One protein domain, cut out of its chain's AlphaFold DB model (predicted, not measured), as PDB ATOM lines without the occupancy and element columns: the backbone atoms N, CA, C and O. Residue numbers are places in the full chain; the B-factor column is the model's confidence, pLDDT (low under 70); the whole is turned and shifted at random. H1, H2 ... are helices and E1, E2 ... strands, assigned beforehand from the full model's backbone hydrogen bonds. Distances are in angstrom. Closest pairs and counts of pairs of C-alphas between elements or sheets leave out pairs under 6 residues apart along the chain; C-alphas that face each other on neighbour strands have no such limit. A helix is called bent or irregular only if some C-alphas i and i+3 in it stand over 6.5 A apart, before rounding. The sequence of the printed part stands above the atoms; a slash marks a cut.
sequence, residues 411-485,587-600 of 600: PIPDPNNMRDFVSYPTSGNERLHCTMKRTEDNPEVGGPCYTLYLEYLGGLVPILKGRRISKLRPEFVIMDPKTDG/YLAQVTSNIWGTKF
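Overview. This is residues 411 to 485 and 587 to 600 of the 600 residues of the protein "TULP4" of Poeciliopsis prolifica (blackstripe livebearer) (UniProt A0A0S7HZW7). The model is one strongly twisted and curled sheet of five strands, E1 to E5, with the bent strand E3 in the middle and the short helix H1 grazing it near that bend. The links before and after E1 reach to the far ends of the whole, and residues 593 to 600 trail on after the last strand. The printed part has 89 residues, with H1 first and then E1, E2, E3, E4 and E5; the sheet's order is E1 - E2 - E3 - E4 - E5, all antiparallel. The class is mostly strand, though under half of the residues, 41, are in named elements. It is only just compact, close to loose, with a radius of gyration of the C-alphas of 14.2 A and spans of 39 by 32 by 24 A.

Arrangement. Start at H1, residues 418 to 423, where every O i to N i+4 pair is within hydrogen-bond range. H1 is on the sheet but only grazes it; its closest C-alphas to E3, residues 459 to 468, are those of Met 418 and Ile 463, 6.6 A apart. Next find the edge strand E1, residues 434 to 439, in a hairpin with E2, residues 449 to 456: N 435 and O 453 are 2.8 A apart. E2 and E3 form a hairpin at 158 degrees, with N 450 and O 466 at 2.8 A. E3 bends by 63 degrees at residue 463. Beyond the bend it forms a hairpin with E4, residues 475 to 479, where N 467 and O 477 are 2.8 A apart. E1 to E4 are a meander, each strand the antiparallel neighbour of the one before. E5, residues 587 to 592, is the other edge strand, with N 478 and O 589 at 2.8 A. E1 is apart from E4 and E5. From edge to edge the strands' lines turn by 88 degrees.

Along the chain. Find C-alpha 418 at (-14.592, -23.333, 58.818), where H1 begins; it is 8.7 A long. E1 measures 15.9 A and E2 22.1 A. E3, the longest strand by residues, runs 25.4 A from C-alpha 459 at (-2.395, -34.522, 60.441). E4 measures 13.3 A, and E5 runs 14.7 A to C-alpha 592 at (-16.952, -24.142, 36.226).

Size, cuts and confidence. Look at Gly 428 and Glu 444 for the two C-alphas farthest apart, 42.9 A. Residues 486 to 586 are not printed, and C-alphas 485 and 587 stand 14.8 A apart across the cut. Of the links printed whole, E2 to E3 is tight and the others are short. Mean pLDDT of the printed part is 73.0; 29 residues are under 70, among them 440 to 447, 482 to 485 and 592 to 600, the last being the chain's last residue.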
ATOM      1  N   PRO A 411      -1.975 -20.550  61.306       70.19
ATOM      2  CA  PRO A 411      -3.387 -20.892  61.098       70.19
ATOM      3  C   PRO A 411      -3.803 -22.194  61.795       70.19
ATOM      4  O   PRO A 411      -3.389 -23.284  61.406       70.19
ATOM      5  N   ILE A 412      -4.671 -22.062  62.800       71.25
ATOM      6  CA  ILE A 412      -5.410 -23.162  63.423       71.25
ATOM      7  C   ILE A 412      -6.849 -23.017  62.915       71.25
ATOM      8  O   ILE A 412      -7.466 -21.989  63.198       71.25
ATOM      9  N   PRO A 413      -7.372 -23.969  62.128       69.19
ATOM     10  CA  PRO A 413      -8.749 -23.913  61.655       69.19
ATOM     11  C   PRO A 413      -9.713 -24.155  62.821       69.19
ATOM     12  O   PRO A 413      -9.662 -25.210  63.452       69.19
ATOM     13  N   ASP A 414     -10.605 -23.200  63.096       73.38
ATOM     14  CA  ASP A 414     -11.721 -23.411  64.023       73.38
ATOM     15  C   ASP A 414     -12.699 -24.421  63.394       73.38
ATOM     16  O   ASP A 414     -13.251 -24.132  62.328       73.38
ATOM     17  N   PRO A 415     -12.951 -25.590  64.020       68.50
ATOM     18  CA  PRO A 415     -13.897 -26.571  63.504       68.50
ATOM     19  C   PRO A 415     -15.313 -26.012  63.296       68.50
ATOM     20  O   PRO A 415     -16.023 -26.513  62.423       68.50
ATOM     21  N   ASN A 416     -15.738 -25.030  64.087       72.38
ATOM     22  CA  ASN A 416     -17.088 -24.471  64.049       72.38
ATOM     23  C   ASN A 416     -17.200 -23.305  63.060       72.38
ATOM     24  O   ASN A 416     -18.259 -23.118  62.468       72.38
ATOM     25  N   ASN A 417     -16.105 -22.577  62.818       76.88
ATOM     26  CA  ASN A 417     -16.051 -21.493  61.836       76.88
ATOM     27  C   ASN A 417     -15.118 -21.801  60.651       76.88
ATOM     28  O   ASN A 417     -14.221 -21.034  60.287       76.88
ATOM     29  N   MET A 418     -15.349 -22.952  60.013       78.25
ATOM     30  CA  MET A 418     -14.592 -23.333  58.818       78.25
ATOM     31  C   MET A 418     -14.902 -22.451  57.604       78.25
ATOM     32  O   MET A 418     -14.041 -22.299  56.739       78.25
ATOM     33  N   ARG A 419     -16.101 -21.854  57.536       77.19
ATOM     34  CA  ARG A 419     -16.541 -21.051  56.384       77.19
ATOM     35  C   ARG A 419     -15.809 -19.714  56.306       77.19
ATOM     36  O   ARG A 419     -15.316 -19.390  55.226       77.19
ATOM     37  N   ASP A 420     -15.629 -18.999  57.417       79.06
ATOM     38  CA  ASP A 420     -14.847 -17.756  57.401       79.06
ATOM     39  C   ASP A 420     -13.364 -18.044  57.133       79.06
ATOM     40  O   ASP A 420     -12.736 -17.356  56.329       79.06
ATOM     41  N   PHE A 421     -12.822 -19.116  57.729       80.62
ATOM     42  CA  PHE A 421     -11.423 -19.527  57.560       80.62
ATOM     43  C   PHE A 421     -11.030 -19.800  56.096       80.62
ATOM     44  O   PHE A 421      -9.889 -19.547  55.713       80.62
ATOM     45  N   VAL A 422     -11.948 -20.324  55.273       81.38
ATOM     46  CA  VAL A 422     -11.694 -20.571  53.838       81.38
ATOM     47  C   VAL A 422     -12.117 -19.415  52.927       81.38
ATOM     48  O   VAL A 422     -11.650 -19.354  51.790       81.38
ATOM     49  N   SER A 423     -12.984 -18.514  53.400       80.75
ATOM     50  CA  SER A 423     -13.516 -17.396  52.605       80.75
ATOM     51  C   SER A 423     -12.671 -16.124  52.713       80.75
ATOM     52  O   SER A 423     -12.607 -15.354  51.754       80.75
ATOM     53  N   TYR A 424     -11.997 -15.910  53.847       78.50
ATOM     54  CA  TYR A 424     -11.201 -14.712  54.112       78.50
ATOM     55  C   TYR A 424      -9.708 -15.043  54.289       78.50
ATOM     56  O   TYR A 424      -9.365 -16.030  54.939       78.50
ATOM     57  N   PRO A 425      -8.784 -14.230  53.738       68.31
ATOM     58  CA  PRO A 425      -7.354 -14.437  53.936       68.31
ATOM     59  C   PRO A 425      -6.963 -14.189  55.397       68.31
ATOM     60  O   PRO A 425      -7.414 -13.225  56.019       68.31
ATOM     61  N   THR A 426      -6.066 -15.016  55.939       67.38
ATOM     62  CA  THR A 426      -5.530 -14.802  57.289       67.38
ATOM     63  C   THR A 426      -4.732 -13.498  57.362       67.38
ATOM     64  O   THR A 426      -4.068 -13.085  56.406       67.38
ATOM     65  N   SER A 427      -4.763 -12.849  58.528       61.06
ATOM     66  CA  SER A 427      -4.286 -11.476  58.771       61.06
ATOM     67  C   SER A 427      -2.759 -11.268  58.718       61.06
ATOM     68  O   SER A 427      -2.243 -10.335  59.328       61.06
ATOM     69  N   GLY A 428      -2.027 -12.128  58.004       63.22
ATOM     70  CA  GLY A 428      -0.573 -12.069  57.819       63.22
ATOM     71  C   GLY A 428      -0.081 -12.428  56.411       63.22
ATOM     72  O   GLY A 428       1.126 -12.555  56.223       63.22
ATOM     73  N   ASN A 429      -0.973 -12.609  55.421       64.62
ATOM     74  CA  ASN A 429      -0.637 -13.157  54.089       64.62
ATOM     75  C   ASN A 429       0.091 -14.520  54.159       64.62
ATOM     76  O   ASN A 429       0.943 -14.837  53.325       64.62
ATOM     77  N   GLU A 430      -0.222 -15.332  55.173       71.38
ATOM     78  CA  GLU A 430       0.443 -16.615  55.395       71.38
ATOM     79  C   GLU A 430       0.002 -17.658  54.363       71.38
ATOM     80  O   GLU A 430      -1.178 -17.796  54.034       71.38
ATOM     81  N   ARG A 431       0.960 -18.431  53.842       80.19
ATOM     82  CA  ARG A 431       0.667 -19.457  52.839       80.19
ATOM     83  C   ARG A 431       0.164 -20.733  53.510       80.19
ATOM     84  O   ARG A 431       0.951 -21.482  54.086       80.19
ATOM     85  N   LEU A 432      -1.126 -21.021  53.350       84.75
ATOM     86  CA  LEU A 432      -1.684 -22.327  53.701       84.75
ATOM     87  C   LEU A 432      -1.023 -23.434  52.860       84.75
ATOM     88  O   LEU A 432      -0.812 -23.286  51.650       84.75
ATOM     89  N   HIS A 433      -0.699 -24.549  53.511       87.00
ATOM     90  CA  HIS A 433      -0.173 -25.752  52.875       87.00
ATOM     91  C   HIS A 433      -1.241 -26.839  52.937       87.00
ATOM     92  O   HIS A 433      -1.609 -27.276  54.023       87.00
ATOM     93  N   CYS A 434      -1.752 -27.246  51.775       88.75
ATOM     94  CA  CYS A 434      -2.906 -28.133  51.686       88.75
ATOM     95  C   CYS A 434      -2.615 -29.371  50.828       88.75
ATOM     96  O   CYS A 434      -1.939 -29.285  49.803       88.75
ATOM     97  N   THR A 435      -3.181 -30.509  51.225       89.25
ATOM     98  CA  THR A 435      -3.237 -31.751  50.442       89.25
ATOM     99  C   THR A 435      -4.643 -31.912  49.871       89.25
ATOM    100  O   THR A 435      -5.614 -31.846  50.618       89.25
ATOM    101  N   MET A 436      -4.777 -32.181  48.571       90.38
ATOM    102  CA  MET A 436      -6.050 -32.604  47.981       90.38
ATOM    103  C   MET A 436      -6.044 -34.126  47.813       90.38
ATOM    104  O   MET A 436      -5.174 -34.658  47.126       90.38
ATOM    105  N   LYS A 437      -7.003 -34.829  48.426       88.38
ATOM    106  CA  LYS A 437      -7.228 -36.266  48.194       88.38
ATOM    107  C   LYS A 437      -8.458 -36.452  47.313       88.38
ATOM    108  O   LYS A 437      -9.450 -35.750  47.492       88.38
ATOM    109  N   ARG A 438      -8.408 -37.415  46.393       87.81
ATOM    110  CA  ARG A 438      -9.591 -37.913  45.683       87.81
ATOM    111  C   ARG A 438     -10.219 -39.038  46.505       87.81
ATOM    112  O   ARG A 438      -9.510 -39.943  46.934       87.81
ATOM    113  N   THR A 439     -11.531 -38.982  46.683       80.69
ATOM    114  CA  THR A 439     -12.354 -40.076  47.200       80.69
ATOM    115  C   THR A 439     -13.083 -40.689  46.007       80.69
ATOM    116  O   THR A 439     -13.702 -39.966  45.220       80.69
ATOM    117  N   GLU A 440     -12.950 -42.001  45.823       67.06
ATOM    118  CA  GLU A 440     -13.642 -42.712  44.743       67.06
ATOM    119  C   GLU A 440     -15.109 -42.996  45.102       67.06
ATOM    120  O   GLU A 440     -15.550 -42.762  46.227       67.06
ATOM    121  N   ASP A 441     -15.892 -43.364  44.090       55.47
ATOM    122  CA  ASP A 441     -17.344 -43.218  44.081       55.47
ATOM    123  C   ASP A 441     -18.062 -44.032  45.176       55.47
ATOM    124  O   ASP A 441     -18.037 -45.262  45.173       55.47
ATOM    125  N   ASN A 442     -18.805 -43.343  46.052       51.88
ATOM    126  CA  ASN A 442     -19.867 -43.979  46.835       51.88
ATOM    127  C   ASN A 442     -20.988 -44.386  45.849       51.88
ATOM    128  O   ASN A 442     -21.569 -43.487  45.218       51.88
ATOM    129  N   PRO A 443     -21.273 -45.691  45.650       54.03
ATOM    130  CA  PRO A 443     -22.006 -46.182  44.477       54.03
ATOM    131  C   PRO A 443     -23.451 -45.685  44.378       54.03
ATOM    132  O   PRO A 443     -23.999 -45.627  43.281       54.03
ATOM    133  N   GLU A 444     -24.051 -45.286  45.500       54.25
ATOM    134  CA  GLU A 444     -25.431 -44.793  45.577       54.25
ATOM    135  C   GLU A 444     -25.610 -43.384  44.990       54.25
ATOM    136  O   GLU A 444     -26.722 -43.011  44.630       54.25
ATOM    137  N   VAL A 445     -24.538 -42.581  44.901       54.50
ATOM    138  CA  VAL A 445     -24.661 -41.130  44.649       54.50
ATOM    139  C   VAL A 445     -23.727 -40.616  43.541       54.50
ATOM    140  O   VAL A 445     -24.050 -39.630  42.883       54.50
ATOM    141  N   GLY A 446     -22.577 -41.261  43.313       58.44
ATOM    142  CA  GLY A 446     -21.738 -41.100  42.114       58.44
ATOM    143  C   GLY A 446     -20.979 -39.773  41.898       58.44
ATOM    144  O   GLY A 446     -21.289 -38.713  42.455       58.44
ATOM    145  N   GLY A 447     -19.977 -39.846  41.019       66.56
ATOM    146  CA  GLY A 447     -19.119 -38.742  40.592       66.56
ATOM    147  C   GLY A 447     -17.881 -38.596  41.489       66.56
ATOM    148  O   GLY A 447     -18.026 -38.545  42.712       66.56
ATOM    149  N   PRO A 448     -16.660 -38.463  40.923       78.19
ATOM    150  CA  PRO A 448     -15.445 -38.393  41.725       78.19
ATOM    151  C   PRO A 448     -15.457 -37.153  42.621       78.19
ATOM    152  O   PRO A 448     -15.678 -36.024  42.160       78.19
ATOM    153  N   CYS A 449     -15.197 -37.375  43.907       85.38
ATOM    154  CA  CYS A 449     -15.138 -36.334  44.920       85.38
ATOM    155  C   CYS A 449     -13.680 -36.042  45.290       85.38
ATOM    156  O   CYS A 449     -12.820 -36.921  45.252       85.38
ATOM    157  N   TYR A 450     -13.394 -34.793  45.632       87.81
ATOM    158  CA  TYR A 450     -12.082 -34.329  46.056       87.81
ATOM    159  C   TYR A 450     -12.242 -33.561  47.359       87.81
ATOM    160  O   TYR A 450     -13.031 -32.621  47.423       87.81
ATOM    161  N   THR A 451     -11.475 -33.916  48.383       89.19
ATOM    162  CA  THR A 451     -11.458 -33.186  49.653       89.19
ATOM    163  C   THR A 451     -10.110 -32.496  49.800       89.19
ATOM    164  O   THR A 451      -9.052 -33.121  49.661       89.19
ATOM    165  N   LEU A 452     -10.152 -31.190  50.047       90.12
ATOM    166  CA  LEU A 452      -8.993 -30.368  50.356       90.12
ATOM    167  C   LEU A 452      -8.789 -30.364  51.872       90.12
ATOM    168  O   LEU A 452      -9.713 -30.059  52.626       90.12
ATOM    169  N   TYR A 453      -7.571 -30.677  52.299       87.69
ATOM    170  CA  TYR A 453      -7.158 -30.726  53.697       87.69
ATOM    171  C   TYR A 453      -6.009 -29.754  53.951       87.69
ATOM    172  O   TYR A 453      -5.075 -29.704  53.151       87.69
ATOM    173  N   LEU A 454      -6.024 -29.048  55.079       88.06
ATOM    174  CA  LEU A 454      -4.879 -28.298  55.598       88.06
ATOM    175  C   LEU A 454      -3.876 -29.260  56.266       88.06
ATOM    176  O   LEU A 454      -4.281 -30.125  57.041       88.06
ATOM    177  N   GLU A 455      -2.578 -29.104  55.995       88.19
ATOM    178  CA  GLU A 455      -1.500 -29.826  56.691       88.19
ATOM    179  C   GLU A 455      -1.173 -29.146  58.035       88.19
ATOM    180  O   GLU A 455      -0.679 -28.015  58.051       88.19
ATOM    181  N   TYR A 456      -1.423 -29.827  59.159       85.62
ATOM    182  CA  TYR A 456      -1.183 -29.288  60.507       85.62
ATOM    183  C   TYR A 456      -0.798 -30.399  61.499       85.62
ATOM    184  O   TYR A 456      -1.454 -31.436  61.532       85.62
ATOM    185  N   LEU A 457       0.265 -30.204  62.297       84.25
ATOM    186  CA  LEU A 457       0.780 -31.166  63.300       84.25
ATOM    187  C   LEU A 457       1.040 -32.608  62.792       84.25
ATOM    188  O   LEU A 457       1.014 -33.558  63.573       84.25
ATOM    189  N   GLY A 458       1.298 -32.795  61.492       84.19
ATOM    190  CA  GLY A 458       1.414 -34.121  60.861       84.19
ATOM    191  C   GLY A 458       0.074 -34.719  60.409       84.19
ATOM    192  O   GLY A 458       0.057 -35.651  59.608       84.19
ATOM    193  N   GLY A 459      -1.047 -34.153  60.855       86.12
ATOM    194  CA  GLY A 459      -2.395 -34.522  60.441       86.12
ATOM    195  C   GLY A 459      -2.939 -33.710  59.262       86.12
ATOM    196  O   GLY A 459      -2.247 -32.875  58.662       86.12
ATOM    197  N   LEU A 460      -4.201 -33.984  58.925       86.38
ATOM    198  CA  LEU A 460      -4.935 -33.391  57.806       86.38
ATOM    199  C   LEU A 460      -6.335 -32.913  58.230       86.38
ATOM    200  O   LEU A 460      -7.262 -33.713  58.339       86.38
ATOM    201  N   VAL A 461      -6.530 -31.602  58.393       84.81
ATOM    202  CA  VAL A 461      -7.856 -31.040  58.725       84.81
ATOM    203  C   VAL A 461      -8.655 -30.798  57.438       84.81
ATOM    204  O   VAL A 461      -8.190 -30.018  56.606       84.81
ATOM    205  N   PRO A 462      -9.827 -31.426  57.221       85.88
ATOM    206  CA  PRO A 462     -10.634 -31.196  56.023       85.88
ATOM    207  C   PRO A 462     -11.245 -29.789  56.043       85.88
ATOM    208  O   PRO A 462     -11.904 -29.423  57.010       85.88
ATOM    209  N   ILE A 463     -11.053 -29.023  54.964       87.31
ATOM    210  CA  ILE A 463     -11.518 -27.627  54.864       87.31
ATOM    211  C   ILE A 463     -12.540 -27.386  53.741       87.31
ATOM    212  O   ILE A 463     -13.391 -26.519  53.889       87.31
ATOM    213  N   LEU A 464     -12.501 -28.146  52.637       88.31
ATOM    214  CA  LEU A 464     -13.464 -28.039  51.526       88.31
ATOM    215  C   LEU A 464     -13.686 -29.400  50.853       88.31
ATOM    216  O   LEU A 464     -12.731 -30.151  50.654       88.31
ATOM    217  N   LYS A 465     -14.922 -29.684  50.421       87.19
ATOM    218  CA  LYS A 465     -15.299 -30.893  49.668       87.19
ATOM    219  C   LYS A 465     -15.849 -30.512  48.291       87.19
ATOM    220  O   LYS A 465     -16.912 -29.913  48.185       87.19
ATOM    221  N   GLY A 466     -15.122 -30.840  47.228       88.06
ATOM    222  CA  GLY A 466     -15.485 -30.573  45.835       88.06
ATOM    223  C   GLY A 466     -15.994 -31.823  45.120       88.06
ATOM    224  O   GLY A 466     -15.241 -32.766  44.879       88.06
ATOM    225  N   ARG A 467     -17.269 -31.838  44.731       84.56
ATOM    226  CA  ARG A 467     -17.891 -32.928  43.964       84.56
ATOM    227  C   ARG A 467     -17.952 -32.584  42.481       84.56
ATOM    228  O   ARG A 467     -18.514 -31.552  42.122       84.56
ATOM    229  N   ARG A 468     -17.445 -33.456  41.605       83.38
ATOM    230  CA  ARG A 468     -17.583 -33.277  40.153       83.38
ATOM    231  C   ARG A 468     -19.016 -33.586  39.700       83.38
ATOM    232  O   ARG A 468     -19.450 -34.727  39.816       83.38
ATOM    233  N   ILE A 469     -19.712 -32.600  39.129       81.56
ATOM    234  CA  ILE A 469     -21.108 -32.750  38.662       81.56
ATOM    235  C   ILE A 469     -21.237 -33.076  37.167       81.56
ATOM    236  O   ILE A 469     -22.233 -33.654  36.747       81.56
ATOM    237  N   SER A 470     -20.233 -32.743  36.347       74.31
ATOM    238  CA  SER A 470     -20.300 -32.911  34.888       74.31
ATOM    239  C   SER A 470     -19.234 -33.873  34.370       74.31
ATOM    240  O   SER A 470     -18.039 -33.691  34.607       74.31
ATOM    241  N   LYS A 471     -19.641 -34.895  33.605       73.94
ATOM    242  CA  LYS A 471     -18.704 -35.792  32.900       73.94
ATOM    243  C   LYS A 471     -18.072 -35.128  31.667       73.94
ATOM    244  O   LYS A 471     -16.954 -35.483  31.308       73.94
ATOM    245  N   LEU A 472     -18.745 -34.136  31.071       71.25
ATOM    246  CA  LEU A 472     -18.310 -33.447  29.846       71.25
ATOM    247  C   LEU A 472     -17.464 -32.193  30.104       71.25
ATOM    248  O   LEU A 472     -16.662 -31.818  29.256       71.25
ATOM    249  N   ARG A 473     -17.628 -31.538  31.260       71.81
ATOM    250  CA  ARG A 473     -16.883 -30.326  31.632       71.81
ATOM    251  C   ARG A 473     -16.272 -30.447  33.034       71.81
ATOM    252  O   ARG A 473     -16.785 -31.207  33.856       71.81
ATOM    253  N   PRO A 474     -15.180 -29.725  33.335       73.81
ATOM    254  CA  PRO A 474     -14.641 -29.600  34.689       73.81
ATOM    255  C   PRO A 474     -15.512 -28.642  35.525       73.81
ATOM    256  O   PRO A 474     -15.173 -27.479  35.740       73.81
ATOM    257  N   GLU A 475     -16.668 -29.143  35.959       80.44
ATOM    258  CA  GLU A 475     -17.646 -28.426  36.785       80.44
ATOM    259  C   GLU A 475     -17.779 -29.131  38.141       80.44
ATOM    260  O   GLU A 475     -18.002 -30.347  38.199       80.44
ATOM    261  N   PHE A 476     -17.632 -28.362  39.221       82.12
ATOM    262  CA  PHE A 476     -17.608 -28.855  40.595       82.12
ATOM    263  C   PHE A 476     -18.579 -28.080  41.485       82.12
ATOM    264  O   PHE A 476     -18.678 -26.859  41.382       82.12
ATOM    265  N   VAL A 477     -19.247 -28.786  42.395       84.75
ATOM    266  CA  VAL A 477     -19.972 -28.196  43.528       84.75
ATOM    267  C   VAL A 477     -19.086 -28.302  44.763       84.75
ATOM    268  O   VAL A 477     -18.634 -29.392  45.113       84.75
ATOM    269  N   ILE A 478     -18.811 -27.161  45.385       85.50
ATOM    270  CA  ILE A 478     -18.011 -27.017  46.597       85.50
ATOM    271  C   ILE A 478     -18.956 -26.973  47.797       85.50
ATOM    272  O   ILE A 478     -19.936 -26.227  47.794       85.50
ATOM    273  N   MET A 479     -18.651 -27.783  48.805       83.44
ATOM    274  CA  MET A 479     -19.463 -28.008  49.995       83.44
ATOM    275  C   MET A 479     -18.596 -28.032  51.253       83.44
ATOM    276  O   MET A 479     -17.377 -28.246  51.191       83.44
ATOM    277  N   ASP A 480     -19.254 -27.872  52.395       79.69
ATOM    278  CA  ASP A 480     -18.682 -28.169  53.705       79.69
ATOM    279  C   ASP A 480     -18.328 -29.674  53.807       79.69
ATOM    280  O   ASP A 480     -19.143 -30.523  53.431       79.69
ATOM    281  N   PRO A 481     -17.122 -30.059  54.264       72.44
ATOM    282  CA  PRO A 481     -16.740 -31.466  54.343       72.44
ATOM    283  C   PRO A 481     -17.468 -32.272  55.432       72.44
ATOM    284  O   PRO A 481     -17.426 -33.502  55.369       72.44
ATOM    285  N   LYS A 482     -18.111 -31.634  56.419       64.25
ATOM    286  CA  LYS A 482     -18.622 -32.307  57.631       64.25
ATOM    287  C   LYS A 482     -20.011 -32.942  57.514       64.25
ATOM    288  O   LYS A 482     -20.507 -33.484  58.496       64.25
ATOM    289  N   THR A 483     -20.666 -32.853  56.360       52.62
ATOM    290  CA  THR A 483     -22.135 -32.961  56.285       52.62
ATOM    291  C   THR A 483     -22.676 -34.273  55.704       52.62
ATOM    292  O   THR A 483     -23.850 -34.330  55.340       52.62
ATOM    293  N   ASP A 484     -21.859 -35.327  55.606       42.72
ATOM    294  CA  ASP A 484     -22.369 -36.676  55.320       42.72
ATOM    295  C   ASP A 484     -22.963 -37.246  56.619       42.72
ATOM    296  O   ASP A 484     -22.231 -37.569  57.552       42.72
ATOM    297  N   GLY A 485     -24.293 -37.341  56.695       37.22
ATOM    298  CA  GLY A 485     -25.059 -37.607  57.923       37.22
ATOM    299  C   GLY A 485     -24.981 -39.024  58.512       37.22
ATOM    300  O   GLY A 485     -25.989 -39.514  59.010       37.22
ATOM    301  N   TYR A 587     -24.130 -26.204  50.513       70.00
ATOM    302  CA  TYR A 587     -23.561 -25.669  49.279       70.00
ATOM    303  C   TYR A 587     -22.819 -24.351  49.553       70.00
ATOM    304  O   TYR A 587     -23.361 -23.449  50.185       70.00
ATOM    305  N   LEU A 588     -21.588 -24.230  49.045       69.06
ATOM    306  CA  LEU A 588     -20.787 -23.001  49.119       69.06
ATOM    307  C   LEU A 588     -20.679 -22.316  47.751       69.06
ATOM    308  O   LEU A 588     -20.901 -21.114  47.638       69.06
ATOM    309  N   ALA A 589     -20.339 -23.071  46.700       72.44
ATOM    310  CA  ALA A 589     -20.177 -22.530  45.350       72.44
ATOM    311  C   ALA A 589     -20.267 -23.611  44.263       72.44
ATOM    312  O   ALA A 589     -19.912 -24.767  44.483       72.44
ATOM    313  N   GLN A 590     -20.635 -23.209  43.046       72.56
ATOM    314  CA  GLN A 590     -20.472 -23.999  41.827       72.56
ATOM    315  C   GLN A 590     -19.344 -23.375  40.999       72.56
ATOM    316  O   GLN A 590     -19.444 -22.228  40.571       72.56
ATOM    317  N   VAL A 591     -18.270 -24.128  40.763       72.75
ATOM    318  CA  VAL A 591     -17.087 -23.664  40.029       72.75
ATOM    319  C   VAL A 591     -17.000 -24.393  38.693       72.75
ATOM    320  O   VAL A 591     -16.862 -25.615  38.642       72.75
ATOM    321  N   THR A 592     -17.064 -23.635  37.600       65.88
ATOM    322  CA  THR A 592     -16.952 -24.142  36.226       65.88
ATOM    323  C   THR A 592     -15.642 -23.666  35.603       65.88
ATOM    324  O   THR A 592     -15.475 -22.469  35.365       65.88
ATOM    325  N   SER A 593     -14.702 -24.570  35.311       61.50
ATOM    326  CA  SER A 593     -13.493 -24.177  34.576       61.50
ATOM    327  C   SER A 593     -13.778 -24.108  33.073       61.50
ATOM    328  O   SER A 593     -14.158 -25.093  32.442       61.50
ATOM    329  N   ASN A 594     -13.531 -22.939  32.482       54.62
ATOM    330  CA  ASN A 594     -13.622 -22.729  31.033       54.62
ATOM    331  C   ASN A 594     -12.444 -23.361  30.259       54.62
ATOM    332  O   ASN A 594     -12.410 -23.296  29.033       54.62
ATOM    333  N   ILE A 595     -11.467 -23.961  30.952       52.31
ATOM    334  CA  ILE A 595     -10.223 -24.459  30.358       52.31
ATOM    335  C   ILE A 595     -10.368 -25.943  29.999       52.31
ATOM    336  O   ILE A 595     -10.103 -26.838  30.803       52.31
ATOM    337  N   TRP A 596     -10.758 -26.214  28.753       45.16
ATOM    338  CA  TRP A 596     -10.642 -27.547  28.160       45.16
ATOM    339  C   TRP A 596      -9.165 -27.831  27.829       45.16
ATOM    340  O   TRP A 596      -8.690 -27.411  26.777       45.16
ATOM    341  N   GLY A 597      -8.432 -28.551  28.689       41.09
ATOM    342  CA  GLY A 597      -7.153 -29.156  28.273       41.09
ATOM    343  C   GLY A 597      -6.028 -29.286  29.301       41.09
ATOM    344  O   GLY A 597      -5.056 -29.981  29.013       41.09
ATOM    345  N   THR A 598      -6.116 -28.692  30.495       37.78
ATOM    346  CA  THR A 598      -5.122 -28.969  31.547       37.78
ATOM    347  C   THR A 598      -5.344 -30.369  32.117       37.78
ATOM    348  O   THR A 598      -6.295 -30.587  32.871       37.78
ATOM    349  N   LYS A 599      -4.459 -31.314  31.774       33.91
ATOM    350  CA  LYS A 599      -4.272 -32.523  32.587       33.91
ATOM    351  C   LYS A 599      -3.823 -32.088  33.987       33.91
ATOM    352  O   LYS A 599      -2.896 -31.284  34.093       33.91
ATOM    353  N   PHE A 600      -4.508 -32.605  35.001       35.94
ATOM    354  CA  PHE A 600      -4.063 -32.599  36.394       35.94
ATOM    355  C   PHE A 600      -3.149 -33.804  36.643       35.94
ATOM    356  O   PHE A 600      -3.329 -34.810  35.913       35.94
TER     357      PHE A 600